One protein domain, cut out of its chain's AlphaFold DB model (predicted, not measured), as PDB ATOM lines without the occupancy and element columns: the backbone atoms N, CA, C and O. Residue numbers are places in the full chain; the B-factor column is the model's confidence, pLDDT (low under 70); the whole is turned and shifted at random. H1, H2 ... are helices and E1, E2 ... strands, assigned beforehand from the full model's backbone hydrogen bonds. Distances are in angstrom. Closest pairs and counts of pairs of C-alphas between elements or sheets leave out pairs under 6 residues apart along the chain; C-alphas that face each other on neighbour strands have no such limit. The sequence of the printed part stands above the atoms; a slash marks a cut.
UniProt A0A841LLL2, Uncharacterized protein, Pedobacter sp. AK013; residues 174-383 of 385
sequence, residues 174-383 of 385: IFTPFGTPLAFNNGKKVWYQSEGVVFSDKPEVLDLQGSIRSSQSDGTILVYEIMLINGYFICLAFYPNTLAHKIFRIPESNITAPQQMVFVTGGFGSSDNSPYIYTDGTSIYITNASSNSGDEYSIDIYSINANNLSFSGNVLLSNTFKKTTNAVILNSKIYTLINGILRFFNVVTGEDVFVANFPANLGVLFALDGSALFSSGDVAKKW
ATOM      1  N   ILE A 174       0.800 110.162  -0.107       88.62
ATOM      2  CA  ILE A 174       1.431 110.131   1.212       88.62
ATOM      3  C   ILE A 174       2.946 110.112   1.020       88.62
ATOM      4  O   ILE A 174       3.454 109.503   0.079       88.62
ATOM      5  N   PHE A 175       3.684 110.772   1.906       89.88
ATOM      6  CA  PHE A 175       5.142 110.737   1.860       89.88
ATOM      7  C   PHE A 175       5.657 109.449   2.512       89.88
ATOM      8  O   PHE A 175       5.313 109.150   3.654       89.88
ATOM      9  N   THR A 176       6.510 108.712   1.799       91.56
ATOM     10  CA  THR A 176       7.170 107.485   2.267       91.56
ATOM     11  C   THR A 176       8.705 107.575   2.226       91.56
ATOM     12  O   THR A 176       9.335 106.725   1.600       91.56
ATOM     13  N   PRO A 177       9.349 108.585   2.846       88.88
ATOM     14  CA  PRO A 177      10.772 108.867   2.614       88.88
ATOM     15  C   PRO A 177      11.729 107.961   3.403       88.88
ATOM     16  O   PRO A 177      12.939 108.003   3.197       88.88
ATOM     17  N   PHE A 178      11.223 107.179   4.361       86.62
ATOM     18  CA  PHE A 178      12.067 106.546   5.378       86.62
ATOM     19  C   PHE A 178      12.407 105.072   5.105       86.62
ATOM     20  O   PHE A 178      13.070 104.443   5.925       86.62
ATOM     21  N   GLY A 179      12.003 104.514   3.961       85.75
ATOM     22  CA  GLY A 179      12.345 103.146   3.554       85.75
ATOM     23  C   GLY A 179      11.127 102.331   3.133       85.75
ATOM     24  O   GLY A 179      10.167 102.878   2.601       85.75
ATOM     25  N   THR A 180      11.173 101.017   3.367       90.25
ATOM     26  CA  THR A 180      10.119 100.077   2.959       90.25
ATOM     27  C   THR A 180       8.945 100.116   3.941       90.25
ATOM     28  O   THR A 180       9.123  99.715   5.099       90.25
ATOM     29  N   PRO A 181       7.748 100.567   3.519       94.62
ATOM     30  CA  PRO A 181       6.553 100.502   4.352       94.62
ATOM     31  C   PRO A 181       6.185  99.054   4.686       94.62
ATOM     32  O   PRO A 181       6.538  98.130   3.950       94.62
ATOM     33  N   LEU A 182       5.442  98.845   5.773       95.06
ATOM     34  CA  LEU A 182       4.840  97.536   6.039       95.06
ATOM     35  C   LEU A 182       3.909  97.151   4.885       95.06
ATOM     36  O   LEU A 182       3.103  97.975   4.454       95.06
ATOM     37  N   ALA A 183       3.966  95.893   4.438       93.50
ATOM     38  CA  ALA A 183       3.121  95.395   3.349       93.50
ATOM     39  C   ALA A 183       1.618  95.539   3.655       93.50
ATOM     40  O   ALA A 183       0.809  95.754   2.750       93.50
ATOM     41  N   PHE A 184       1.244  95.479   4.938       96.62
ATOM     42  CA  PHE A 184      -0.109  95.757   5.404       96.62
ATOM     43  C   PHE A 184      -0.111  96.569   6.700       96.62
ATOM     44  O   PHE A 184       0.526  96.201   7.693       96.62
ATOM     45  N   ASN A 185      -0.884  97.650   6.694       95.75
ATOM     46  CA  ASN A 185      -1.070  98.532   7.829       95.75
ATOM     47  C   ASN A 185      -2.472  99.145   7.801       95.75
ATOM     48  O   ASN A 185      -2.753 100.055   7.032       95.75
ATOM     49  N   ASN A 186      -3.374  98.680   8.658       93.69
ATOM     50  CA  ASN A 186      -4.717  99.264   8.734       93.69
ATOM     51  C   ASN A 186      -4.833 100.448   9.712       93.69
ATOM     52  O   ASN A 186      -5.940 100.862  10.052       93.69
ATOM     53  N   GLY A 187      -3.704 100.975  10.186       91.44
ATOM     54  CA  GLY A 187      -3.630 102.237  10.904       91.44
ATOM     55  C   GLY A 187      -3.468 103.430   9.959       91.44
ATOM     56  O   GLY A 187      -3.252 103.287   8.760       91.44
ATOM     57  N   LYS A 188      -3.527 104.636  10.534       89.56
ATOM     58  CA  LYS A 188      -3.347 105.906   9.800       89.56
ATOM     59  C   LYS A 188      -1.892 106.364   9.690       89.56
ATOM     60  O   LYS A 188      -1.586 107.279   8.937       89.56
ATOM     61  N   LYS A 189      -1.020 105.808  10.530       92.12
ATOM     62  CA  LYS A 189       0.399 106.160  10.641       92.12
ATOM     63  C   LYS A 189       1.184 105.282   9.679       92.12
ATOM     64  O   LYS A 189       0.953 104.076   9.693       92.12
ATOM     65  N   VAL A 190       2.103 105.832   8.888       94.62
ATOM     66  CA  VAL A 190       2.962 104.990   8.042       94.62
ATOM     67  C   VAL A 190       4.028 104.347   8.920       94.62
ATOM     68  O   VAL A 190       4.801 105.041   9.577       94.62
ATOM     69  N   TRP A 191       4.061 103.019   8.921       96.25
ATOM     70  CA  TRP A 191       5.099 102.225   9.562       96.25
ATOM     71  C   TRP A 191       6.033 101.657   8.501       96.25
ATOM     72  O   TRP A 191       5.584 101.215   7.443       96.25
ATOM     73  N   TYR A 192       7.317 101.639   8.820       95.12
ATOM     74  CA  TYR A 192       8.392 101.093   8.008       95.12
ATOM     75  C   TYR A 192       9.063  99.966   8.780       95.12
ATOM     76  O   TYR A 192       9.141 100.027  10.010       95.12
ATOM     77  N   GLN A 193       9.559  98.956   8.071       93.19
ATOM     78  CA  GLN A 193      10.295  97.848   8.681       93.19
ATOM     79  C   GLN A 193      11.777  97.871   8.325       93.19
ATOM     80  O   GLN A 193      12.161  98.146   7.189       93.19
ATOM     81  N   SER A 194      12.606  97.518   9.304       92.69
ATOM     82  CA  SER A 194      14.029  97.249   9.126       92.69
ATOM     83  C   SER A 194      14.487  96.220  10.162       92.69
ATOM     84  O   SER A 194      14.452  96.489  11.356       92.69
ATOM     85  N   GLU A 195      14.874  95.024   9.708       90.00
ATOM     86  CA  GLU A 195      15.539  93.987  10.523       90.00
ATOM     87  C   GLU A 195      14.864  93.659  11.876       90.00
ATOM     88  O   GLU A 195      15.521  93.482  12.903       90.00
ATOM     89  N   GLY A 196      13.530  93.568  11.894       93.75
ATOM     90  CA  GLY A 196      12.770  93.268  13.113       93.75
ATOM     91  C   GLY A 196      12.458  94.481  13.999       93.75
ATOM     92  O   GLY A 196      11.812  94.330  15.038       93.75
ATOM     93  N   VAL A 197      12.869  95.676  13.577       95.88
ATOM     94  CA  VAL A 197      12.475  96.974  14.132       95.88
ATOM     95  C   VAL A 197      11.423  97.604  13.223       95.88
ATOM     96  O   VAL A 197      11.486  97.479  11.997       95.88
ATOM     97  N   VAL A 198      10.471  98.317  13.823       96.25
ATOM     98  CA  VAL A 198       9.594  99.234  13.090       96.25
ATOM     99  C   VAL A 198       9.823 100.664  13.533       96.25
ATOM    100  O   VAL A 198      10.066 100.942  14.704       96.25
ATOM    101  N   PHE A 199       9.728 101.586  12.593       95.75
ATOM    102  CA  PHE A 199       9.737 103.017  12.867       95.75
ATOM    103  C   PHE A 199       8.658 103.685  12.035       95.75
ATOM    104  O   PHE A 199       8.184 103.111  11.053       95.75
ATOM    105  N   SER A 200       8.218 104.863  12.453       94.19
ATOM    106  CA  SER A 200       7.101 105.542  11.798       94.19
ATOM    107  C   SER A 200       7.507 106.827  11.086       94.19
ATOM    108  O   SER A 200       8.632 107.299  11.205       94.19
ATOM    109  N   ASP A 201       6.554 107.420  10.372       88.38
ATOM    110  CA  ASP A 201       6.622 108.799   9.871       88.38
ATOM    111  C   ASP A 201       6.626 109.863  10.991       88.38
ATOM    112  O   ASP A 201       6.844 111.050  10.741       88.38
ATOM    113  N   LYS A 202       6.417 109.437  12.238       89.00
ATOM    114  CA  LYS A 202       6.567 110.203  13.480       89.00
ATOM    115  C   LYS A 202       7.813 109.729  14.244       89.00
ATOM    116  O   LYS A 202       8.306 108.633  13.974       89.00
ATOM    117  N   PRO A 203       8.338 110.511  15.211       90.38
ATOM    118  CA  PRO A 203       9.524 110.144  15.994       90.38
ATOM    119  C   PRO A 203       9.228 108.990  16.970       90.38
ATOM    120  O   PRO A 203       9.126 109.179  18.179       90.38
ATOM    121  N   GLU A 204       9.068 107.791  16.425       94.25
ATOM    122  CA  GLU A 204       8.721 106.567  17.132       94.25
ATOM    123  C   GLU A 204       9.447 105.391  16.476       94.25
ATOM    124  O   GLU A 204       9.396 105.216  15.256       94.25
ATOM    125  N   VAL A 205      10.137 104.607  17.304       95.88
ATOM    126  CA  VAL A 205      10.914 103.429  16.911       95.88
ATOM    127  C   VAL A 205      10.643 102.335  17.937       95.88
ATOM    128  O   VAL A 205      10.725 102.585  19.140       95.88
ATOM    129  N   LEU A 206      10.325 101.133  17.467       97.06
ATOM    130  CA  LEU A 206       9.924  99.994  18.282       97.06
ATOM    131  C   LEU A 206      10.726  98.750  17.876       97.06
ATOM    132  O   LEU A 206      10.617  98.267  16.749       97.06
ATOM    133  N   ASP A 207      11.511  98.209  18.809       97.38
ATOM    134  CA  ASP A 207      12.285  96.976  18.607       97.38
ATOM    135  C   ASP A 207      11.432  95.735  18.927       97.38
ATOM    136  O   ASP A 207      11.391  95.236  20.058       97.38
ATOM    137  N   LEU A 208      10.699  95.256  17.917       98.12
ATOM    138  CA  LEU A 208       9.788  94.118  18.055       98.12
ATOM    139  C   LEU A 208      10.552  92.800  18.205       98.12
ATOM    140  O   LEU A 208      10.176  91.952  19.018       98.12
ATOM    141  N   GLN A 209      11.652  92.633  17.469       98.19
ATOM    142  CA  GLN A 209      12.515  91.460  17.577       98.19
ATOM    143  C   GLN A 209      13.153  91.358  18.963       98.19
ATOM    144  O   GLN A 209      13.110  90.285  19.566       98.19
ATOM    145  N   GLY A 210      13.706  92.451  19.493       97.75
ATOM    146  CA  GLY A 210      14.260  92.497  20.845       97.75
ATOM    147  C   GLY A 210      13.225  92.119  21.902       97.75
ATOM    148  O   GLY A 210      13.512  91.314  22.793       97.75
ATOM    149  N   SER A 211      11.990  92.606  21.749       97.81
ATOM    150  CA  SER A 211      10.881  92.227  22.625       97.81
ATOM    151  C   SER A 211      10.561  90.727  22.569       97.81
ATOM    152  O   SER A 211      10.497  90.061  23.608       97.81
ATOM    153  N   ILE A 212      10.438  90.150  21.365       98.25
ATOM    154  CA  ILE A 212      10.194  88.708  21.199       98.25
ATOM    155  C   ILE A 212      11.341  87.900  21.814       98.25
ATOM    156  O   ILE A 212      11.078  87.015  22.629       98.25
ATOM    157  N   ARG A 213      12.599  88.235  21.503       97.94
ATOM    158  CA  ARG A 213      13.793  87.567  22.051       97.94
ATOM    159  C   ARG A 213      13.802  87.571  23.575       97.94
ATOM    160  O   ARG A 213      14.044  86.534  24.189       97.94
ATOM    161  N   SER A 214      13.489  88.716  24.183       97.38
ATOM    162  CA  SER A 214      13.387  88.843  25.637       97.38
ATOM    163  C   SER A 214      12.288  87.938  26.203       97.38
ATOM    164  O   SER A 214      12.550  87.164  27.122       97.38
ATOM    165  N   SER A 215      11.090  87.951  25.609       97.00
ATOM    166  CA  SER A 215       9.962  87.132  26.078       97.00
ATOM    167  C   SER A 215      10.200  85.626  25.964       97.00
ATOM    168  O   SER A 215       9.710  84.857  26.786       97.00
ATOM    169  N   GLN A 216      10.945  85.203  24.941       97.00
ATOM    170  CA  GLN A 216      11.242  83.798  24.677       97.00
ATOM    171  C   GLN A 216      12.537  83.340  25.353       97.00
ATOM    172  O   GLN A 216      12.833  82.148  25.338       97.00
ATOM    173  N   SER A 217      13.301  84.263  25.954       96.62
ATOM    174  CA  SER A 217      14.647  83.996  26.477       96.62
ATOM    175  C   SER A 217      15.577  83.358  25.429       96.62
ATOM    176  O   SER A 217      16.401  82.508  25.759       96.62
ATOM    177  N   ASP A 218      15.452  83.771  24.163       96.50
ATOM    178  CA  ASP A 218      16.232  83.254  23.033       96.50
ATOM    179  C   ASP A 218      16.722  84.418  22.168       96.50
ATOM    180  O   ASP A 218      15.945  85.087  21.488       96.50
ATOM    181  N   GLY A 219      18.033  84.665  22.197       96.19
ATOM    182  CA  GLY A 219      18.671  85.752  21.453       96.19
ATOM    183  C   GLY A 219      18.851  85.496  19.955       96.19
ATOM    184  O   GLY A 219      19.317  86.390  19.254       96.19
ATOM    185  N   THR A 220      18.511  84.303  19.457       97.00
ATOM    186  CA  THR A 220      18.745  83.899  18.058       97.00
ATOM    187  C   THR A 220      17.536  84.087  17.144       97.00
ATOM    188  O   THR A 220      17.681  84.003  15.927       97.00
ATOM    189  N   ILE A 221      16.359  84.382  17.706       97.62
ATOM    190  CA  ILE A 221      15.112  84.560  16.948       97.62
ATOM    191  C   ILE A 221      15.253  85.705  15.940       97.62
ATOM    192  O   ILE A 221      15.751  86.779  16.292       97.62
ATOM    193  N   LEU A 222      14.785  85.491  14.710       97.56
ATOM    194  CA  LEU A 222      14.746  86.493  13.643       97.56
ATOM    195  C   LEU A 222      13.299  86.844  13.299       97.56
ATOM    196  O   LEU A 222      12.473  85.943  13.190       97.56
ATOM    197  N   VAL A 223      12.982  88.126  13.123       96.88
ATOM    198  CA  VAL A 223      11.664  88.573  12.638       96.88
ATOM    199  C   VAL A 223      11.771  88.931  11.159       96.88
ATOM    200  O   VAL A 223      12.550  89.812  10.802       96.88
ATOM    201  N   TYR A 224      10.999  88.246  10.311       90.00
ATOM    202  CA  TYR A 224      11.072  88.395   8.853       90.00
ATOM    203  C   TYR A 224       9.989  89.285   8.264       90.00
ATOM    204  O   TYR A 224      10.274  90.068   7.368       90.00
ATOM    205  N   GLU A 225       8.766  89.168   8.772       93.88
ATOM    206  CA  GLU A 225       7.621  89.915   8.258       93.88
ATOM    207  C   GLU A 225       6.867  90.564   9.401       93.88
ATOM    208  O   GLU A 225       6.651  89.939  10.446       93.88
ATOM    209  N   ILE A 226       6.466  91.814   9.188       96.88
ATOM    210  CA  ILE A 226       5.739  92.620  10.162       96.88
ATOM    211  C   ILE A 226       4.552  93.277   9.460       96.88
ATOM    212  O   ILE A 226       4.695  93.948   8.441       96.88
ATOM    213  N   MET A 227       3.363  93.114  10.033       96.75
ATOM    214  CA  MET A 227       2.131  93.753   9.563       96.75
ATOM    215  C   MET A 227       1.412  94.405  10.741       96.75
ATOM    216  O   MET A 227       1.468  93.878  11.851       96.75
ATOM    217  N   LEU A 228       0.712  95.521  10.518       97.31
ATOM    218  CA  LEU A 228      -0.141  96.139  11.538       97.31
ATOM    219  C   LEU A 228      -1.614  95.822  11.258       97.31
ATOM    220  O   LEU A 228      -2.180  96.280  10.266       97.31
ATOM    221  N   ILE A 229      -2.230  95.058  12.163       96.50
ATOM    222  CA  ILE A 229      -3.634  94.648  12.084       96.50
ATOM    223  C   ILE A 229      -4.354  95.044  13.374       96.50
ATOM    224  O   ILE A 229      -4.090  94.510  14.451       96.50
ATOM    225  N   ASN A 230      -5.309  95.966  13.261       93.56
ATOM    226  CA  ASN A 230      -6.211  96.400  14.333       93.56
ATOM    227  C   ASN A 230      -5.472  96.860  15.605       93.56
ATOM    228  O   ASN A 230      -5.886  96.531  16.717       93.56
ATOM    229  N   GLY A 231      -4.367  97.600  15.443       95.06
ATOM    230  CA  GLY A 231      -3.544  98.104  16.553       95.06
ATOM    231  C   GLY A 231      -2.581  97.074  17.155       95.06
ATOM    232  O   GLY A 231      -2.099  97.261  18.274       95.06
ATOM    233  N   TYR A 232      -2.312  95.977  16.444       97.56
ATOM    234  CA  TYR A 232      -1.332  94.968  16.837       97.56
ATOM    235  C   TYR A 232      -0.354  94.704  15.700       97.56
ATOM    236  O   TYR A 232      -0.766  94.469  14.564       97.56
ATOM    237  N   PHE A 233       0.933  94.678  16.025       97.75
ATOM    238  CA  PHE A 233       1.945  94.128  15.142       97.75
ATOM    239  C   PHE A 233       1.832  92.607  15.139       97.75
ATOM    240  O   PHE A 233       1.855  91.970  16.196       97.75
ATOM    241  N   ILE A 234       1.699  92.038  13.948       97.94
ATOM    242  CA  ILE A 234       1.758  90.606  13.694       97.94
ATOM    243  C   ILE A 234       3.116  90.321  13.064       97.94
ATOM    244  O   ILE A 234       3.416  90.830  11.985       97.94
ATOM    245  N   CYS A 235       3.937  89.539  13.758       97.94
ATOM    246  CA  CYS A 235       5.323  89.278  13.394       97.94
ATOM    247  C   CYS A 235       5.521  87.797  13.066       97.94
ATOM    248  O   CYS A 235       5.256  86.945  13.920       97.94
ATOM    249  N   LEU A 236       6.045  87.488  11.879       97.50
ATOM    250  CA  LEU A 236       6.574  86.159  11.577       97.50
ATOM    251  C   LEU A 236       7.990  86.040  12.135       97.50
ATOM    252  O   LEU A 236       8.895  86.749  11.696       97.50
ATOM    253  N   ALA A 237       8.174  85.134  13.087       97.44
ATOM    254  CA  ALA A 237       9.449  84.864  13.725       97.44
ATOM    255  C   ALA A 237       9.990  83.487  13.324       97.44
ATOM    256  O   ALA A 237       9.263  82.491  13.348       97.44
ATOM    257  N   PHE A 238      11.281  83.429  13.024       97.19
ATOM    258  CA  PHE A 238      12.026  82.216  12.720       97.19
ATOM    259  C   PHE A 238      13.010  81.878  13.834       97.19
ATOM    260  O   PHE A 238      13.651  82.757  14.413       97.19
ATOM    261  N   TYR A 239      13.119  80.585  14.116       96.31
ATOM    262  CA  TYR A 239      13.975  79.992  15.132       96.31
ATOM    263  C   TYR A 239      15.058  79.173  14.425       96.31
ATOM    264  O   TYR A 239      14.817  77.998  14.124       96.31
ATOM    265  N   PRO A 240      16.248  79.747  14.172       94.69
ATOM    266  CA  PRO A 240      17.275  79.099  13.356       94.69
ATOM    267  C   PRO A 240      17.724  77.741  13.900       94.69
ATOM    268  O   PRO A 240      17.977  76.817  13.135       94.69
ATOM    269  N   ASN A 241      17.766  77.588  15.225       93.12
ATOM    270  CA  ASN A 241      18.232  76.356  15.867       93.12
ATOM    271  C   ASN A 241      17.293  75.163  15.645       93.12
ATOM    272  O   ASN A 241      17.739  74.019  15.647       93.12
ATOM    273  N   THR A 242      15.994  75.419  15.483       93.81
ATOM    274  CA  THR A 242      14.970  74.379  15.311       93.81
ATOM    275  C   THR A 242      14.340  74.395  13.926       93.81
ATOM    276  O   THR A 242      13.437  73.603  13.679       93.81
ATOM    277  N   LEU A 243      14.764  75.317  13.054       93.56
ATOM    278  CA  LEU A 243      14.160  75.575  11.744       93.56
ATOM    279  C   LEU A 243      12.636  75.793  11.820       93.56
ATOM    280  O   LEU A 243      11.889  75.413  10.921       93.56
ATOM    281  N   ALA A 244      12.168  76.384  12.924       94.56
ATOM    282  CA  ALA A 244      10.744  76.522  13.221       94.56
ATOM    283  C   ALA A 244      10.263  77.959  13.012       94.56
ATOM    284  O   ALA A 244      10.999  78.917  13.247       94.56
ATOM    285  N   HIS A 245       8.993  78.095  12.641       96.81
ATOM    286  CA  HIS A 245       8.328  79.378  12.454       96.81
ATOM    287  C   HIS A 245       7.224  79.554  13.492       96.81
ATOM    288  O   HIS A 245       6.539  78.598  13.862       96.81
ATOM    289  N   LYS A 246       7.049  80.783  13.974       96.88
ATOM    290  CA  LYS A 246       5.975  81.156  14.897       96.88
ATOM    291  C   LYS A 246       5.467  82.550  14.568       96.88
ATOM    292  O   LYS A 246       6.231  83.390  14.108       96.88
ATOM    293  N   ILE A 247       4.197  82.811  14.859       98.19
ATOM    294  CA  ILE A 247       3.617  84.149  14.725       98.19
ATOM    295  C   ILE A 247       3.437  84.750  16.115       98.19
ATOM    296  O   ILE A 247       2.913  84.098  17.020       98.19
ATOM    297  N   PHE A 248       3.870  85.994  16.277       98.12
ATOM    298  CA  PHE A 248       3.670  86.784  17.484       98.12
ATOM    299  C   PHE A 248       2.731  87.946  17.205       98.12
ATOM    300  O   PHE A 248       2.762  88.544  16.136       98.12
ATOM    301  N   ARG A 249       1.917  88.272  18.203       97.69
ATOM    302  CA  ARG A 249       1.042  89.431  18.247       97.69
ATOM    303  C   ARG A 249       1.527  90.362  19.349       97.69
ATOM    304  O   ARG A 249       1.667  89.939  20.496       97.69
ATOM    305  N   ILE A 250       1.779  91.618  19.009       97.94
ATOM    306  CA  ILE A 250       2.325  92.625  19.923       97.94
ATOM    307  C   ILE A 250       1.438  93.874  19.855       97.94
ATOM    308  O   ILE A 250       1.266  94.414  18.764       97.94
ATOM    309  N   PRO A 251       0.847  94.350  20.964       96.81
ATOM    310  CA  PRO A 251       0.079  95.595  20.954       96.81
ATOM    311  C   PRO A 251       0.948  96.784  20.521       96.81
ATOM    312  O   PRO A 251       2.029  96.975  21.075       96.81
ATOM    313  N   GLU A 252       0.462  97.629  19.604       95.06
ATOM    314  CA  GLU A 252       1.170  98.862  19.197       95.06
ATOM    315  C   GLU A 252       1.434  99.771  20.408       95.06
ATOM    316  O   GLU A 252       2.496 100.368  20.536       95.06
ATOM    317  N   SER A 253       0.486  99.818  21.347       94.44
ATOM    318  CA  SER A 253       0.566 100.629  22.566       94.44
ATOM    319  C   SER A 253       1.512 100.084  23.640       94.44
ATOM    320  O   SER A 253       1.840 100.806  24.580       94.44
ATOM    321  N   ASN A 254       1.918  98.815  23.551       95.00
ATOM    322  CA  ASN A 254       2.801  98.198  24.530       95.00
ATOM    323  C   ASN A 254       3.596  97.048  23.910       95.00
ATOM    324  O   ASN A 254       3.161  95.892  23.905       95.00
ATOM    325  N   ILE A 255       4.809  97.367  23.469       95.62
ATOM    326  CA  ILE A 255       5.666  96.380  22.827       95.62
ATOM    327  C   ILE A 255       6.286  95.373  23.790       95.62
ATOM    328  O   ILE A 255       6.805  94.373  23.321       95.62
ATOM    329  N   THR A 256       6.234  95.569  25.112       95.38
ATOM    330  CA  THR A 256       6.935  94.698  26.077       95.38
ATOM    331  C   THR A 256       6.190  93.401  26.394       95.38
ATOM    332  O   THR A 256       6.664  92.606  27.200       95.38
ATOM    333  N   ALA A 257       5.004  93.196  25.819       93.38
ATOM    334  CA  ALA A 257       4.151  92.042  26.084       93.38
ATOM    335  C   ALA A 257       3.819  91.270  24.793       93.38
ATOM    336  O   ALA A 257       2.647  91.178  24.420       93.38
ATOM    337  N   PRO A 258       4.823  90.723  24.082       97.12
ATOM    338  CA  PRO A 258       4.574  89.927  22.893       97.12
ATOM    339  C   PRO A 258       3.856  88.630  23.279       97.12
ATOM    340  O   PRO A 258       4.205  87.957  24.249       97.12
ATOM    341  N   GLN A 259       2.841  88.269  22.503       97.38
ATOM    342  CA  GLN A 259       2.050  87.063  22.711       97.38
ATOM    343  C   GLN A 259       2.216  86.148  21.507       97.38
ATOM    344  O   GLN A 259       1.941  86.546  20.379       97.38
ATOM    345  N   GLN A 260       2.667  84.914  21.727       97.50
ATOM    346  CA  GLN A 260       2.686  83.922  20.657       97.50
ATOM    347  C   GLN A 260       1.241  83.590  20.267       97.50
ATOM    348  O   GLN A 260       0.430  83.252  21.132       97.50
ATOM    349  N   MET A 261       0.915  83.677  18.979       97.88
ATOM    350  CA  MET A 261      -0.391  83.256  18.488       97.88
ATOM    351  C   MET A 261      -0.498  81.729  18.505       97.88
ATOM    352  O   MET A 261       0.473  81.014  18.242       97.88
ATOM    353  N   VAL A 262      -1.692  81.230  18.822       97.62
ATOM    354  CA  VAL A 262      -1.972  79.796  18.941       97.62
ATOM    355  C   VAL A 262      -2.745  79.327  17.718       97.62
ATOM    356  O   VAL A 262      -3.842  79.811  17.443       97.62
ATOM    357  N   PHE A 263      -2.194  78.358  16.992       97.25
ATOM    358  CA  PHE A 263      -2.938  77.653  15.954       97.25
ATOM    359  C   PHE A 263      -3.946  76.712  16.617       97.25
ATOM    360  O   PHE A 263      -3.561  75.821  17.370       97.25
ATOM    361  N   VAL A 264      -5.239  76.921  16.362       95.44
ATOM    362  CA  VAL A 264      -6.307  76.052  16.889       95.44
ATOM    363  C   VAL A 264      -6.266  74.690  16.196       95.44
ATOM    364  O   VAL A 264      -6.410  73.654  16.841       95.44
ATOM    365  N   THR A 265      -6.018  74.714  14.886       91.25
ATOM    366  CA  THR A 265      -5.845  73.546  14.023       91.25
ATOM    367  C   THR A 265      -4.758  73.867  13.000       91.25
ATOM    368  O   THR A 265      -4.701  74.997  12.515       91.25
ATOM    369  N   GLY A 266      -3.922  72.887  12.654       89.94
ATOM    370  CA  GLY A 266      -2.805  73.086  11.727       89.94
ATOM    371  C   GLY A 266      -1.628  73.818  12.377       89.94
ATOM    372  O   GLY A 266      -1.398  73.689  13.580       89.94
ATOM    373  N   GLY A 267      -0.880  74.567  11.570       92.75
ATOM    374  CA  GLY A 267       0.294  75.321  11.999       92.75
ATOM    375  C   GLY A 267       1.526  75.033  11.149       92.75
ATOM    376  O   GLY A 267       1.460  74.362  10.117       92.75
ATOM    377  N   PHE A 268       2.660  75.572  11.591       96.38
ATOM    378  CA  PHE A 268       3.908  75.418  10.860       96.38
ATOM    379  C   PHE A 268       4.439  73.983  10.907       96.38
ATOM    380  O   PHE A 268       4.449  73.348  11.963       96.38
ATOM    381  N   GLY A 269       4.915  73.506   9.758       91.50
ATOM    382  CA  GLY A 269       5.668  72.262   9.643       91.50
ATOM    383  C   GLY A 269       7.051  72.333  10.299       91.50
ATOM    384  O   GLY A 269       7.488  73.374  10.792       91.50
ATOM    385  N   SER A 270       7.770  71.209  10.276       87.12
ATOM    386  CA  SER A 270       9.121  71.075  10.845       87.12
ATOM    387  C   SER A 270      10.260  71.377   9.858       87.12
ATOM    388  O   SER A 270      11.417  71.103  10.166       87.12
ATOM    389  N   SER A 271       9.947  71.863   8.656       90.50
ATOM    390  CA  SER A 271      10.925  72.253   7.634       90.50
ATOM    391  C   SER A 271      10.967  73.764   7.457       90.50
ATOM    392  O   SER A 271       9.936  74.432   7.512       90.50
ATOM    393  N   ASP A 272      12.149  74.302   7.168       91.25
ATOM    394  CA  ASP A 272      12.301  75.691   6.739       91.25
ATOM    395  C   ASP A 272      12.146  75.790   5.218       91.25
ATOM    396  O   ASP A 272      13.111  75.713   4.464       91.25
ATOM    397  N   ASN A 273      10.897  75.944   4.774       93.88
ATOM    398  CA  ASN A 273      10.584  76.331   3.396       93.88
ATOM    399  C   ASN A 273      10.464  77.864   3.247       93.88
ATOM    400  O   ASN A 273       9.916  78.349   2.256       93.88
ATOM    401  N   SER A 274      10.937  78.622   4.246       95.12
ATOM    402  CA  SER A 274      10.943  80.089   4.323       95.12
ATOM    403  C   SER A 274       9.596  80.729   3.934       95.12
ATOM    404  O   SER A 274       9.527  81.450   2.935       95.12
ATOM    405  N   PRO A 275       8.494  80.409   4.638       96.25
ATOM    406  CA  PRO A 275       7.152  80.872   4.300       96.25
ATOM    407  C   PRO A 275       7.044  82.396   4.397       96.25
ATOM    408  O   PRO A 275       7.653  83.021   5.261       96.25
ATOM    409  N   TYR A 276       6.227  82.985   3.530       96.31
ATOM    410  CA  TYR A 276       5.829  84.390   3.604       96.31
ATOM    411  C   TYR A 276       4.414  84.456   4.171       96.31
ATOM    412  O   TYR A 276       3.623  83.524   3.986       96.31
ATOM    413  N   ILE A 277       4.098  85.554   4.857       96.88
ATOM    414  CA  ILE A 277       2.747  85.815   5.349       96.88
ATOM    415  C   ILE A 277       2.157  87.048   4.671       96.88
ATOM    416  O   ILE A 277       2.822  88.065   4.513       96.88
ATOM    417  N   TYR A 278       0.887  86.944   4.300       96.88
ATOM    418  CA  TYR A 278       0.086  88.034   3.755       96.88
ATOM    419  C   TYR A 278      -1.201  88.181   4.560       96.88
ATOM    420  O   TYR A 278      -1.603  87.261   5.275       96.88
ATOM    421  N   THR A 279      -1.887  89.313   4.424       96.81
ATOM    422  CA  THR A 279      -3.172  89.528   5.093       96.81
ATOM    423  C   THR A 279      -4.067  90.492   4.324       96.81
ATOM    424  O   THR A 279      -3.585  91.382   3.629       96.81
ATOM    425  N   ASP A 280      -5.374  90.312   4.492       95.00
ATOM    426  CA  ASP A 280      -6.419  91.268   4.116       95.00
ATOM    427  C   ASP A 280      -6.970  92.040   5.338       95.00
ATOM    428  O   ASP A 280      -7.959  92.763   5.240       95.00
ATOM    429  N   GLY A 281      -6.351  91.860   6.512       95.00
ATOM    430  CA  GLY A 281      -6.786  92.415   7.794       95.00
ATOM    431  C   GLY A 281      -7.720  91.510   8.604       95.00
ATOM    432  O   GLY A 281      -7.940  91.777   9.786       95.00
ATOM    433  N   THR A 282      -8.239  90.430   8.014       95.31
ATOM    434  CA  THR A 282      -9.117  89.454   8.688       95.31
ATOM    435  C   THR A 282      -8.517  88.052   8.742       95.31
ATOM    436  O   THR A 282      -8.715  87.322   9.717       95.31
ATOM    437  N   SER A 283      -7.747  87.693   7.717       96.62
ATOM    438  CA  SER A 283      -7.103  86.394   7.567       96.62
ATOM    439  C   SER A 283      -5.604  86.549   7.324       96.62
ATOM    440  O   SER A 283      -5.154  87.539   6.748       96.62
ATOM    441  N   ILE A 284      -4.827  85.558   7.755       97.38
ATOM    442  CA  ILE A 284      -3.417  85.391   7.399       97.38
ATOM    443  C   ILE A 284      -3.319  84.294   6.345       97.38
ATOM    444  O   ILE A 284      -3.851  83.199   6.528       97.38
ATOM    445  N   TYR A 285      -2.609  84.592   5.267       97.94
ATOM    446  CA  TYR A 285      -2.313  83.678   4.173       97.94
ATOM    447  C   TYR A 285      -0.837  83.318   4.262       97.94
ATOM    448  O   TYR A 285       0.008  84.212   4.233       97.94
ATOM    449  N   ILE A 286      -0.522  82.035   4.403       97.81
ATOM    450  CA  ILE A 286       0.841  81.556   4.646       97.81
ATOM    451  C   ILE A 286       1.275  80.687   3.470       97.81
ATOM    452  O   ILE A 286       0.631  79.678   3.178       97.81
ATOM    453  N   THR A 287       2.365  81.061   2.800       97.94
ATOM    454  CA  THR A 287       2.900  80.282   1.673       97.94
ATOM    455  C   THR A 287       3.479  78.944   2.128       97.94
ATOM    456  O   THR A 287       3.665  78.690   3.322       97.94
ATOM    457  N   ASN A 288       3.825  78.092   1.160       97.44
ATOM    458  CA  ASN A 288       4.474  76.808   1.411       97.44
ATOM    459  C   ASN A 288       3.628  75.860   2.281       97.44
ATOM    460  O   ASN A 288       4.192  75.040   3.003       97.44
ATOM    461  N   ALA A 289       2.295  75.987   2.243       96.69
ATOM    462  CA  ALA A 289       1.362  75.286   3.130       96.69
ATOM    463  C   ALA A 289       1.816  75.348   4.602       96.69
ATOM    464  O   ALA A 289       2.051  74.318   5.239       96.69
ATOM    465  N   SER A 290       2.075  76.557   5.114       96.56
ATOM    466  CA  SER A 290       2.649  76.757   6.456       96.56
ATOM    467  C   SER A 290       3.960  75.986   6.651       96.56
ATOM    468  O   SER A 290       4.165  75.292   7.642       96.56
ATOM    469  N   SER A 291       4.854  76.063   5.670       95.12
ATOM    470  CA  SER A 291       6.107  75.299   5.621       95.12
ATOM    471  C   SER A 291       5.984  73.772   5.516       95.12
ATOM    472  O   SER A 291       7.004  73.098   5.657       95.12
ATOM    473  N   ASN A 292       4.810  73.205   5.234       94.50
ATOM    474  CA  ASN A 292       4.640  71.765   4.990       94.50
ATOM    475  C   ASN A 292       4.884  71.350   3.524       94.50
ATOM    476  O   ASN A 292       4.890  70.158   3.223       94.50
ATOM    477  N   SER A 293       5.100  72.305   2.611       95.38
ATOM    478  CA  SER A 293       5.401  72.055   1.196       95.38
ATOM    479  C   SER A 293       6.558  72.920   0.679       95.38
ATOM    480  O   SER A 293       6.713  74.080   1.063       95.38
ATOM    481  N   GLY A 294       7.340  72.379  -0.258       95.31
ATOM    482  CA  GLY A 294       8.327  73.153  -1.024       95.31
ATOM    483  C   GLY A 294       7.695  74.097  -2.058       95.31
ATOM    484  O   GLY A 294       8.363  74.998  -2.557       95.31
ATOM    485  N   ASP A 295       6.404  73.931  -2.356       96.88
ATOM    486  CA  ASP A 295       5.682  74.737  -3.337       96.88
ATOM    487  C   ASP A 295       5.288  76.111  -2.774       96.88
ATOM    488  O   ASP A 295       4.402  76.228  -1.927       96.88
ATOM    489  N   GLU A 296       5.898  77.179  -3.291       96.88
ATOM    490  CA  GLU A 296       5.603  78.564  -2.879       96.88
ATOM    491  C   GLU A 296       4.152  78.986  -3.157       96.88
ATOM    492  O   GLU A 296       3.615  79.851  -2.471       96.88
ATOM    493  N   TYR A 297       3.520  78.368  -4.156       97.25
ATOM    494  CA  TYR A 297       2.151  78.640  -4.600       97.25
ATOM    495  C   TYR A 297       1.084  77.871  -3.806       97.25
ATOM    496  O   TYR A 297      -0.105  78.020  -4.078       97.25
ATOM    497  N   SER A 298       1.481  77.061  -2.820       97.56
ATOM    498  CA  SER A 298       0.549  76.426  -1.888       97.56
ATOM    499  C   SER A 298       0.320  77.329  -0.680       97.56
ATOM    500  O   SER A 298       1.260  77.619   0.062       97.56
ATOM    501  N   ILE A 299      -0.913  77.800  -0.497       98.12
ATOM    502  CA  ILE A 299      -1.265  78.796   0.518       98.12
ATOM    503  C   ILE A 299      -2.243  78.194   1.525       98.12
ATOM    504  O   ILE A 299      -3.336  77.773   1.147       98.12
ATOM    505  N   ASP A 300      -1.888  78.227   2.806       98.12
ATOM    506  CA  ASP A 300      -2.835  77.988   3.897       98.12
ATOM    507  C   ASP A 300      -3.459  79.305   4.357       98.12
ATOM    508  O   ASP A 300      -2.792  80.339   4.409       98.12
ATOM    509  N   ILE A 301      -4.734  79.261   4.730       97.81
ATOM    510  CA  ILE A 301      -5.518  80.427   5.137       97.81
ATOM    511  C   ILE A 301      -5.973  80.234   6.580       97.81
ATOM    512  O   ILE A 301      -6.627  79.242   6.907       97.81
ATOM    513  N   TYR A 302      -5.680  81.209   7.435       98.19
ATOM    514  CA  TYR A 302      -6.079  81.213   8.840       98.19
ATOM    515  C   TYR A 302      -6.864  82.476   9.171       98.19
ATOM    516  O   TYR A 302      -6.388  83.584   8.943       98.19
ATOM    517  N   SER A 303      -8.043  82.327   9.768       97.06
ATOM    518  CA  SER A 303      -8.791  83.459  10.323       97.06
ATOM    519  C   SER A 303      -8.183  83.911  11.650       97.06
ATOM    520  O   SER A 303      -7.799  83.091  12.495       97.06
ATOM    521  N   ILE A 304      -8.101  85.229  11.838       96.25
ATOM    522  CA  ILE A 304      -7.571  85.846  13.054       96.25
ATOM    523  C   ILE A 304      -8.711  86.018  14.063       96.25
ATOM    524  O   ILE A 304      -9.665  86.750  13.813       96.25
ATOM    525  N   ASN A 305      -8.596  85.393  15.237       94.06
ATOM    526  CA  ASN A 305      -9.522  85.609  16.350       94.06
ATOM    527  C   ASN A 305      -8.749  85.859  17.651       94.06
ATOM    528  O   ASN A 305      -8.311  84.927  18.327       94.06
ATOM    529  N   ALA A 306      -8.580  87.137  17.995       91.06
ATOM    530  CA  ALA A 306      -7.760  87.588  19.117       91.06
ATOM    531  C   ALA A 306      -6.331  87.008  19.061       91.06
ATOM    532  O   ALA A 306      -5.528  87.446  18.241       91.06
ATOM    533  N   ASN A 307      -6.014  86.037  19.922       94.12
ATOM    534  CA  ASN A 307      -4.702  85.379  19.979       94.12
ATOM    535  C   ASN A 307      -4.656  84.035  19.240       94.12
ATOM    536  O   ASN A 307      -3.620  83.372  19.244       94.12
ATOM    537  N   ASN A 308      -5.757  83.632  18.611       97.06
ATOM    538  CA  ASN A 308      -5.885  82.350  17.940       97.06
ATOM    539  C   ASN A 308      -5.885  82.516  16.418       97.06
ATOM    540  O   ASN A 308      -6.487  83.449  15.881       97.06
ATOM    541  N   LEU A 309      -5.259  81.560  15.738       98.06
ATOM    542  CA  LEU A 309      -5.313  81.365  14.293       98.06
ATOM    543  C   LEU A 309      -6.109  80.091  14.017       98.06
ATOM    544  O   LEU A 309      -5.684  78.992  14.379       98.06
ATOM    545  N   SER A 310      -7.287  80.235  13.414       97.69
ATOM    546  CA  SER A 310      -8.150  79.094  13.082       97.69
ATOM    547  C   SER A 310      -8.026  78.784  11.600       97.69
ATOM    548  O   SER A 310      -8.248  79.668  10.777       97.69
ATOM    549  N   PHE A 311      -7.660  77.546  11.258       97.44
ATOM    550  CA  PHE A 311      -7.540  77.121   9.866       97.44
ATOM    551  C   PHE A 311      -8.884  77.282   9.142       97.44
ATOM    552  O   PHE A 311      -9.887  76.697   9.551       97.44
ATOM    553  N   SER A 312      -8.888  78.087   8.085       95.94
ATOM    554  CA  SER A 312     -10.074  78.434   7.298       95.94
ATOM    555  C   SER A 312     -10.102  77.727   5.941       95.94
ATOM    556  O   SER A 312     -11.164  77.622   5.332       95.94
ATOM    557  N   GLY A 313      -8.957  77.239   5.461       96.38
ATOM    558  CA  GLY A 313      -8.847  76.535   4.189       96.38
ATOM    559  C   GLY A 313      -7.443  76.615   3.603       96.38
ATOM    560  O   GLY A 313      -6.522  77.137   4.227       96.38
ATOM    561  N   ASN A 314      -7.295  76.108   2.386       96.94
ATOM    562  CA  ASN A 314      -6.093  76.269   1.581       96.94
ATOM    563  C   ASN A 314      -6.473  76.567   0.128       96.94
ATOM    564  O   ASN A 314      -7.600  76.306  -0.299       96.94
ATOM    565  N   VAL A 315      -5.522  77.122  -0.613       97.44
ATOM    566  CA  VAL A 315      -5.631  77.350  -2.052       97.44
ATOM    567  C   VAL A 315      -4.294  77.030  -2.714       97.44
ATOM    568  O   VAL A 315      -3.223  77.352  -2.197       97.44
ATOM    569  N   LEU A 316      -4.356  76.384  -3.874       97.94
ATOM    570  CA  LEU A 316      -3.216  76.249  -4.774       97.94
ATOM    571  C   LEU A 316      -3.308  77.368  -5.807       97.94
ATOM    572  O   LEU A 316      -4.210  77.373  -6.643       97.94
ATOM    573  N   LEU A 317      -2.391  78.327  -5.729       97.88
ATOM    574  CA  LEU A 317      -2.231  79.342  -6.762       97.88
ATOM    575  C   LEU A 317      -1.546  78.731  -7.990       97.88
ATOM    576  O   LEU A 317      -0.965  77.644  -7.933       97.88
ATOM    577  N   SER A 318      -1.582  79.449  -9.111       96.69
ATOM    578  CA  SER A 318      -0.784  79.100 -10.288       96.69
ATOM    579  C   SER A 318       0.702  78.928  -9.935       96.69
ATOM    580  O   SER A 318       1.257  79.691  -9.145       96.69
ATOM    581  N   ASN A 319       1.383  77.980 -10.585       94.94
ATOM    582  CA  ASN A 319       2.821  77.733 -10.399       94.94
ATOM    583  C   ASN A 319       3.723  78.904 -10.852       94.94
ATOM    584  O   ASN A 319       4.927  78.910 -10.585       94.94
ATOM    585  N   THR A 320       3.139  79.891 -11.536       95.38
ATOM    586  CA  THR A 320       3.752  81.176 -11.884       95.38
ATOM    587  C   THR A 320       3.853  82.121 -10.688       95.38
ATOM    588  O   THR A 320       4.638  83.069 -10.743       95.38
ATOM    589  N   PHE A 321       3.100  81.873  -9.610       97.44
ATOM    590  CA  PHE A 321       3.216  82.626  -8.371       97.44
ATOM    591  C   PHE A 321       4.621  82.476  -7.786       97.44
ATOM    592  O   PHE A 321       5.183  81.378  -7.704       97.44
ATOM    593  N   LYS A 322       5.174  83.611  -7.366       95.81
ATOM    594  CA  LYS A 322       6.420  83.710  -6.616       95.81
ATOM    595  C   LYS A 322       6.153  84.554  -5.390       95.81
ATOM    596  O   LYS A 322       5.650  85.672  -5.512       95.81
ATOM    597  N   LYS A 323       6.486  84.013  -4.220       94.44
ATOM    598  CA  LYS A 323       6.365  84.766  -2.973       94.44
ATOM    599  C   LYS A 323       7.299  85.977  -3.016       94.44
ATOM    600  O   LYS A 323       8.434  85.898  -3.479       94.44
ATOM    601  N   THR A 324       6.784  87.115  -2.585       93.69
ATOM    602  CA  THR A 324       7.473  88.409  -2.572       93.69
ATOM    603  C   THR A 324       6.943  89.251  -1.420       93.69
ATOM    604  O   THR A 324       5.801  89.057  -1.005       93.69
ATOM    605  N   THR A 325       7.752  90.183  -0.923       90.81
ATOM    606  CA  THR A 325       7.327  91.212   0.042       90.81
ATOM    607  C   THR A 325       6.595  92.367  -0.643       90.81
ATOM    608  O   THR A 325       5.906  93.148   0.004       90.81
ATOM    609  N   ASN A 326       6.715  92.468  -1.971       92.94
ATOM    610  CA  ASN A 326       6.080  93.487  -2.797       92.94
ATOM    611  C   ASN A 326       4.688  93.026  -3.259       92.94
ATOM    612  O   ASN A 326       4.466  92.731  -4.441       92.94
ATOM    613  N   ALA A 327       3.787  92.860  -2.292       94.56
ATOM    614  CA  ALA A 327       2.455  92.320  -2.512       94.56
ATOM    615  C   ALA A 327       1.408  92.941  -1.584       94.56
ATOM    616  O   ALA A 327       1.705  93.350  -0.465       94.56
ATOM    617  N   VAL A 328       0.156  92.944  -2.040       95.44
ATOM    618  CA  VAL A 328      -1.010  93.353  -1.248       95.44
ATOM    619  C   VAL A 328      -2.179  92.414  -1.519       95.44
ATOM    620  O   VAL A 328      -2.346  91.939  -2.645       95.44
ATOM    621  N   ILE A 329      -3.000  92.150  -0.502       94.88
ATOM    622  CA  ILE A 329      -4.261  91.431  -0.681       94.88
ATOM    623  C   ILE A 329      -5.414  92.423  -0.672       94.88
ATOM    624  O   ILE A 329      -5.602  93.166   0.288       94.88
ATOM    625  N   LEU A 330      -6.203  92.409  -1.743       91.56
ATOM    626  CA  LEU A 330      -7.408  93.216  -1.875       91.56
ATOM    627  C   LEU A 330      -8.472  92.412  -2.622       91.56
ATOM    628  O   LEU A 330      -8.172  91.764  -3.622       91.56
ATOM    629  N   ASN A 331      -9.717  92.439  -2.144       90.12
ATOM    630  CA  ASN A 331     -10.858  91.793  -2.807       90.12
ATOM    631  C   ASN A 331     -10.610  90.312  -3.165       90.12
ATOM    632  O   ASN A 331     -10.910  89.875  -4.275       90.12
ATOM    633  N   SER A 332     -10.060  89.535  -2.223       92.19
ATOM    634  CA  SER A 332      -9.711  88.114  -2.423       92.19
ATOM    635  C   SER A 332      -8.681  87.859  -3.536       92.19
ATOM    636  O   SER A 332      -8.678  86.804  -4.174       92.19
ATOM    637  N   LYS A 333      -7.787  88.815  -3.787       95.62
ATOM    638  CA  LYS A 333      -6.699  88.676  -4.754       95.62
ATOM    639  C   LYS A 333      -5.382  89.096  -4.127       95.62
ATOM    640  O   LYS A 333      -5.320  90.157  -3.513       95.62
ATOM    641  N   ILE A 334      -4.337  88.294  -4.318       96.38
ATOM    642  CA  ILE A 334      -2.958  88.694  -4.021       96.38
ATOM    643  C   ILE A 334      -2.410  89.379  -5.260       96.38
ATOM    644  O   ILE A 334      -2.175  88.725  -6.276       96.38
ATOM    645  N   TYR A 335      -2.215  90.687  -5.181       96.75
ATOM    646  CA  TYR A 335      -1.501  91.443  -6.195       96.75
ATOM    647  C   TYR A 335      -0.012  91.388  -5.878       96.75
ATOM    648  O   TYR A 335       0.390  91.686  -4.757       96.75
ATOM    649  N   THR A 336       0.807  91.018  -6.858       95.44
ATOM    650  CA  THR A 336       2.269  90.969  -6.729       95.44
ATOM    651  C   THR A 336       2.903  91.850  -7.788       95.44
ATOM    652  O   THR A 336       2.544  91.732  -8.963       95.44
ATOM    653  N   LEU A 337       3.878  92.668  -7.397       93.38
ATOM    654  CA  LEU A 337       4.694  93.452  -8.320       93.38
ATOM    655  C   LEU A 337       6.140  92.948  -8.284       93.38
ATOM    656  O   LEU A 337       6.885  93.207  -7.341       93.38
ATOM    657  N   ILE A 338       6.546  92.211  -9.318       92.50
ATOM    658  CA  ILE A 338       7.882  91.605  -9.403       92.50
ATOM    659  C   ILE A 338       8.513  92.011 -10.730       92.50
ATOM    660  O   ILE A 338       7.967  91.712 -11.789       92.50
ATOM    661  N   ASN A 339       9.669  92.681 -10.680       89.50
ATOM    662  CA  ASN A 339      10.397  93.155 -11.868       89.50
ATOM    663  C   ASN A 339       9.503  93.943 -12.845       89.50
ATOM    664  O   ASN A 339       9.473  93.657 -14.039       89.50
ATOM    665  N   GLY A 340       8.699  94.872 -12.312       89.44
ATOM    666  CA  GLY A 340       7.766  95.685 -13.099       89.44
ATOM    667  C   GLY A 340       6.502  94.953 -13.564       89.44
ATOM    668  O   GLY A 340       5.591  95.591 -14.079       89.44
ATOM    669  N   ILE A 341       6.379  93.640 -13.357       92.94
ATOM    670  CA  ILE A 341       5.203  92.869 -13.771       92.94
ATOM    671  C   ILE A 341       4.196  92.821 -12.625       92.94
ATOM    672  O   ILE A 341       4.475  92.244 -11.572       92.94
ATOM    673  N   LEU A 342       3.013  93.392 -12.859       94.50
ATOM    674  CA  LEU A 342       1.873  93.313 -11.955       94.50
ATOM    675  C   LEU A 342       0.956  92.168 -12.379       94.50
ATOM    676  O   LEU A 342       0.439  92.132 -13.502       94.50
ATOM    677  N   ARG A 343       0.737  91.243 -11.449       96.19
ATOM    678  CA  ARG A 343      -0.211  90.132 -11.568       96.19
ATOM    679  C   ARG A 343      -1.129  90.117 -10.369       96.19
ATOM    680  O   ARG A 343      -0.731  90.578  -9.299       96.19
ATOM    681  N   PHE A 344      -2.310  89.537 -10.540       96.75
ATOM    682  CA  PHE A 344      -3.100  89.100  -9.403       96.75
ATOM    683  C   PHE A 344      -3.334  87.597  -9.437       96.75
ATOM    684  O   PHE A 344      -3.488  87.001 -10.503       96.75
ATOM    685  N   PHE A 345      -3.404  87.016  -8.243       98.00
ATOM    686  CA  PHE A 345      -3.754  85.625  -8.014       98.00
ATOM    687  C   PHE A 345      -4.997  85.566  -7.132       98.00
ATOM    688  O   PHE A 345      -5.008  86.125  -6.034       98.00
ATOM    689  N   ASN A 346      -6.060  84.924  -7.602       96.81
ATOM    690  CA  ASN A 346      -7.299  84.800  -6.841       96.81
ATOM    691  C   ASN A 346      -7.120  83.779  -5.703       96.81
ATOM    692  O   ASN A 346      -6.829  82.612  -5.961       96.81
ATOM    693  N   VAL A 347      -7.322  84.190  -4.447       95.19
ATOM    694  CA  VAL A 347      -7.106  83.316  -3.270       95.19
ATOM    695  C   VAL A 347      -8.229  82.305  -3.033       95.19
ATOM    696  O   VAL A 347      -8.164  81.527  -2.089       95.19
ATOM    697  N   VAL A 348      -9.261  82.316  -3.875       94.19
ATOM    698  CA  VAL A 348     -10.367  81.356  -3.851       94.19
ATOM    699  C   VAL A 348     -10.242  80.364  -5.005       94.19
ATOM    700  O   VAL A 348     -10.412  79.165  -4.802       94.19
ATOM    701  N   THR A 349      -9.947  80.843  -6.217       95.00
ATOM    702  CA  THR A 349      -9.924  80.001  -7.430       95.00
ATOM    703  C   THR A 349      -8.524  79.593  -7.886       95.00
ATOM    704  O   THR A 349      -8.408  78.686  -8.706       95.00
ATOM    705  N   GLY A 350      -7.468  80.256  -7.405       94.81
ATOM    706  CA  GLY A 350      -6.089  80.070  -7.871       94.81
ATOM    707  C   GLY A 350      -5.775  80.721  -9.225       94.81
ATOM    708  O   GLY A 350      -4.651  80.598  -9.713       94.81
ATOM    709  N   GLU A 351      -6.748  81.414  -9.829       96.19
ATOM    710  CA  GLU A 351      -6.626  82.087 -11.129       96.19
ATOM    711  C   GLU A 351      -5.479  83.111 -11.138       96.19
ATOM    712  O   GLU A 351      -5.405  83.947 -10.240       96.19
ATOM    713  N   ASP A 352      -4.621  83.059 -12.165       97.44
ATOM    714  CA  ASP A 352      -3.537  84.019 -12.439       97.44
ATOM    715  C   ASP A 352      -3.933  84.937 -13.593       97.44
ATOM    716  O   ASP A 352      -4.234  84.472 -14.696       97.44
ATOM    717  N   VAL A 353      -3.882  86.244 -13.347       97.50
ATOM    718  CA  VAL A 353      -4.136  87.262 -14.360       97.50
ATOM    719  C   VAL A 353      -2.990  88.260 -14.402       97.50
ATOM    720  O   VAL A 353      -2.634  88.902 -13.411       97.50
ATOM    721  N   PHE A 354      -2.449  88.444 -15.605       96.44
ATOM    722  CA  PHE A 354      -1.570  89.561 -15.916       96.44
ATOM    723  C   PHE A 354      -2.372  90.863 -15.956       96.44
ATOM    724  O   PHE A 354      -3.350  90.966 -16.696       96.44
ATOM    725  N   VAL A 355      -1.933  91.860 -15.188       94.75
ATOM    726  CA  VAL A 355      -2.584  93.174 -15.126       94.75
ATOM    727  C   VAL A 355      -1.829  94.175 -15.990       94.75
ATOM    728  O   VAL A 355      -2.413  94.802 -16.871       94.75
ATOM    729  N   ALA A 356      -0.528  94.332 -15.744       92.50
ATOM    730  CA  ALA A 356       0.284  95.344 -16.406       92.50
ATOM    731  C   ALA A 356       1.782  95.022 -16.338       92.50
ATOM    732  O   ALA A 356       2.238  94.236 -15.507       92.50
ATOM    733  N   ASN A 357       2.550  95.672 -17.213       92.38
ATOM    734  CA  ASN A 357       4.008  95.663 -17.192       92.38
ATOM    735  C   ASN A 357       4.518  97.105 -17.154       92.38
ATOM    736  O   ASN A 357       4.213  97.897 -18.048       92.38
ATOM    737  N   PHE A 358       5.297  97.428 -16.131       87.38
ATOM    738  CA  PHE A 358       5.886  98.737 -15.910       87.38
ATOM    739  C   PHE A 358       7.364  98.708 -16.313       87.38
ATOM    740  O   PHE A 358       8.098  97.818 -15.892       87.38
ATOM    741  N   PRO A 359       7.840  99.689 -17.096       77.06
ATOM    742  CA  PRO A 359       9.233  99.733 -17.545       77.06
ATOM    743  C   PRO A 359      10.239 100.001 -16.411       77.06
ATOM    744  O   PRO A 359      11.443  99.873 -16.621       77.06
ATOM    745  N   ALA A 360       9.766 100.381 -15.219       69.56
ATOM    746  CA  ALA A 360      10.587 100.587 -14.036       69.56
ATOM    747  C   ALA A 360      10.497  99.375 -13.093       69.56
ATOM    748  O   ALA A 360       9.409  98.960 -12.701       69.56
ATOM    749  N   ASN A 361      11.656  98.865 -12.671       69.12
ATOM    750  CA  ASN A 361      11.767  97.778 -11.687       69.12
ATOM    751  C   ASN A 361      11.694  98.269 -10.230       69.12
ATOM    752  O   ASN A 361      11.919  97.487  -9.309       69.12
ATOM    753  N   LEU A 362      11.453  99.565 -10.018       74.94
ATOM    754  CA  LEU A 362      11.507 100.208  -8.710       74.94
ATOM    755  C   LEU A 362      10.102 100.583  -8.253       74.94
ATOM    756  O   LEU A 362       9.382 101.300  -8.949       74.94
ATOM    757  N   GLY A 363       9.748 100.112  -7.064       86.38
ATOM    758  CA  GLY A 363       8.575 100.556  -6.337       86.38
ATOM    759  C   GLY A 363       8.047  99.499  -5.380       86.38
ATOM    760  O   GLY A 363       8.350  98.314  -5.522       86.38
ATOM    761  N   VAL A 364       7.272  99.943  -4.398       91.38
ATOM    762  CA  VAL A 364       6.706  99.098  -3.344       91.38
ATOM    763  C   VAL A 364       5.194  99.244  -3.346       91.38
ATOM    764  O   VAL A 364       4.665 100.354  -3.305       91.38
ATOM    765  N   LEU A 365       4.519  98.105  -3.400       93.56
ATOM    766  CA  LEU A 365       3.090  97.934  -3.249       93.56
ATOM    767  C   LEU A 365       2.800  97.550  -1.800       93.56
ATOM    768  O   LEU A 365       3.397  96.610  -1.278       93.56
ATOM    769  N   PHE A 366       1.894  98.276  -1.156       94.56
ATOM    770  CA  PHE A 366       1.504  98.030   0.230       94.56
ATOM    771  C   PHE A 366       0.071  98.502   0.493       94.56
ATOM    772  O   PHE A 366      -0.483  99.292  -0.274       94.56
ATOM    773  N   ALA A 367      -0.536  98.023   1.578       95.00
ATOM    774  CA  ALA A 367      -1.821  98.514   2.066       95.00
ATOM    775  C   ALA A 367      -1.645  99.487   3.238       95.00
ATOM    776  O   ALA A 367      -0.988  99.153   4.225       95.00
ATOM    777  N   LEU A 368      -2.306 100.646   3.159       94.19
ATOM    778  CA  LEU A 368      -2.454 101.597   4.261       94.19
ATOM    779  C   LEU A 368      -3.908 102.058   4.383       94.19
ATOM    780  O   LEU A 368      -4.504 102.462   3.387       94.19
ATOM    781  N   ASP A 369      -4.462 102.024   5.597       91.94
ATOM    782  CA  ASP A 369      -5.800 102.557   5.922       91.94
ATOM    783  C   ASP A 369      -6.896 102.080   4.940       91.94
ATOM    784  O   ASP A 369      -7.704 102.847   4.415       91.94
ATOM    785  N   GLY A 370      -6.865 100.783   4.609       88.69
ATOM    786  CA  GLY A 370      -7.820 100.145   3.695       88.69
ATOM    787  C   GLY A 370      -7.614 100.443   2.203       88.69
ATOM    788  O   GLY A 370      -8.402  99.977   1.383       88.69
ATOM    789  N   SER A 371      -6.570 101.185   1.831       91.44
ATOM    790  CA  SER A 371      -6.216 101.478   0.438       91.44
ATOM    791  C   SER A 371      -4.941 100.750   0.021       91.44
ATOM    792  O   SER A 371      -4.005 100.636   0.807       91.44
ATOM    793  N   ALA A 372      -4.878 100.298  -1.232       93.56
ATOM    794  CA  ALA A 372      -3.626  99.870  -1.849       93.56
ATOM    795  C   ALA A 372      -2.870 101.102  -2.362       93.56
ATOM    796  O   ALA A 372      -3.464 101.981  -2.993       93.56
ATOM    797  N   LEU A 373      -1.570 101.178  -2.092       93.81
ATOM    798  CA  LEU A 373      -0.710 102.261  -2.550       93.81
ATOM    799  C   LEU A 373       0.531 101.728  -3.243       93.81
ATOM    800  O   LEU A 373       1.069 100.680  -2.886       93.81
ATOM    801  N   PHE A 374       1.005 102.509  -4.204       92.81
ATOM    802  CA  PHE A 374       2.275 102.308  -4.875       92.81
ATOM    803  C   PHE A 374       3.217 103.454  -4.560       92.81
ATOM    804  O   PHE A 374       2.902 104.614  -4.834       92.81
ATOM    805  N   SER A 375       4.380 103.118  -4.017       90.69
ATOM    806  CA  SER A 375       5.479 104.053  -3.818       90.69
ATOM    807  C   SER A 375       6.563 103.848  -4.862       90.69
ATOM    808  O   SER A 375       6.990 102.720  -5.104       90.69
ATOM    809  N   SER A 376       7.038 104.946  -5.446       86.50
ATOM    810  CA  SER A 376       8.243 104.993  -6.276       86.50
ATOM    811  C   SER A 376       9.100 106.164  -5.797       86.50
ATOM    812  O   SER A 376       8.960 107.293  -6.265       86.50
ATOM    813  N   GLY A 377       9.935 105.900  -4.789       85.31
ATOM    814  CA  GLY A 377      10.716 106.917  -4.081       85.31
ATOM    815  C   GLY A 377      10.005 107.420  -2.822       85.31
ATOM    816  O   GLY A 377       9.499 106.627  -2.033       85.31
ATOM    817  N   ASP A 378       9.965 108.739  -2.637       88.69
ATOM    818  CA  ASP A 378       9.521 109.358  -1.378       88.69
ATOM    819  C   ASP A 378       8.015 109.641  -1.320       88.69
ATOM    820  O   ASP A 378       7.530 110.178  -0.326       88.69
ATOM    821  N   VAL A 379       7.266 109.317  -2.376       89.50
ATOM    822  CA  VAL A 379       5.824 109.566  -2.466       89.50
ATOM    823  C   VAL A 379       5.116 108.292  -2.901       89.50
ATOM    824  O   VAL A 379       5.426 107.722  -3.951       89.50
ATOM    825  N   ALA A 380       4.130 107.877  -2.112       91.94
ATOM    826  CA  ALA A 380       3.205 106.818  -2.466       91.94
ATOM    827  C   ALA A 380       1.864 107.401  -2.892       91.94
ATOM    828  O   ALA A 380       1.355 108.323  -2.257       91.94
ATOM    829  N   LYS A 381       1.282 106.841  -3.951       91.75
ATOM    830  CA  LYS A 381      -0.054 107.202  -4.426       91.75
ATOM    831  C   LYS A 381      -1.003 106.035  -4.265       91.75
ATOM    832  O   LYS A 381      -0.601 104.884  -4.444       91.75
ATOM    833  N   LYS A 382      -2.267 106.335  -3.976       91.56
ATOM    834  CA  LYS A 382      -3.328 105.330  -4.032       91.56
ATOM    835  C   LYS A 382      -3.380 104.705  -5.430       91.56
ATOM    836  O   LYS A 382      -3.332 105.417  -6.433       91.56
ATOM    837  N   TRP A 383      -3.491 103.383  -5.476       88.81
ATOM    838  CA  TRP A 383      -3.654 102.615  -6.701       88.81
ATOM    839  C   TRP A 383      -4.996 101.889  -6.680       88.81
ATOM    840  O   TRP A 383      -5.238 101.043  -5.820       88.81
TER     841      TRP A 383
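Overview. This is residues 174 to 383 of the 385 residues of an uncharacterized protein of Pedobacter sp. AK013 (UniProt A0A841LLL2). Five small antiparallel sheets stand round a middle as the blades of a propeller, with the first strand of each, E1, E4, E7, E11 and E15, towards the middle. The unnamed stretch 174 to 190 nearly closes the ring: residues 174 to 175 pair with E17 of the last sheet, and E1 of the first follows residue 190. H1 covers part of E4 E5 E6, and H2 part of E7 E8 E9 E10. The printed part has 210 residues with two named helices and 17 named strands, in the order E1 E2 E3 H1 E4 E5 E6 E7 E8 H2 E9 to E17; the class is mostly strand, with strands holding 95 of the 109 residues in named elements, and the whole is compact, with a radius of gyration of the C-alphas of 16.4 A and spans of 47 by 40 by 28 A.

Along the chain. E1 is residues 191 to 194, beginning at C-alpha 191 (5.099, 102.225, 9.562); E2 is 197 to 200, E3 205 to 207 and H1 208 to 216, 12.3 A long. E4, 222 to 229, bends by 55 degrees at residue 225; E5 is 232 to 239 and E6 244 to 251, 23.2 A long. E7 is 277 to 279, E8 283 to 286, H2 287 to 291 and E9 298 to 305; E10, 308 to 316, is 23.7 A long and bends by 52 degrees at residue 312. E11 is 327 to 330, E12 333 to 338, E13 341 to 346 and E14 352 to 357. E15 is 364 to 368, E16 371 to 375 and E17 379 to 382, ending at C-alpha 382 (-3.328, 105.330, -4.032).

Arrangement. E1 E2 E3, E4 E5 E6, E11 E12 E13 E14 and E15 E16 E17 are meanders, each strand the antiparallel neighbour of the one before. In the hairpin E1 and E2, N 192 and O 199 are 2.8 A apart, within hydrogen-bond range. H1 is on the sheet E4 E5 E6 at a height of 7.2 A, and only just over E5, with 3 of its C-alphas. The closest C-alphas of E4 and E7 are those of Glu 225 and Ile 277, 7.0 A apart. In the hairpin E9 and E10, N 301 and O 313 are 2.8 A apart. H2 is on E7 E8 E9 E10 at a height of 6.4 A. The closest C-alphas of E7 and E11 are those of Thr 279 and Ile 329, 6.2 A apart; those of E11 and E15 are Val 328 and Phe 366, 5.5 A apart. E1 and E15 are apart. In H1 every O i to N i+4 pair is within hydrogen-bond range; in H2 0 of 1 is, but 2 of 2 O i to N i+3 pairs are.

Size, cuts and confidence. The C-alphas farthest apart, Ser 217 and Pro 359, are 47.1 A apart. The printed part has no cut, and the link E6 to E7, 25 residues, is long. Mean pLDDT of the printed part is 94.3; residues 360 to 361 are under 70.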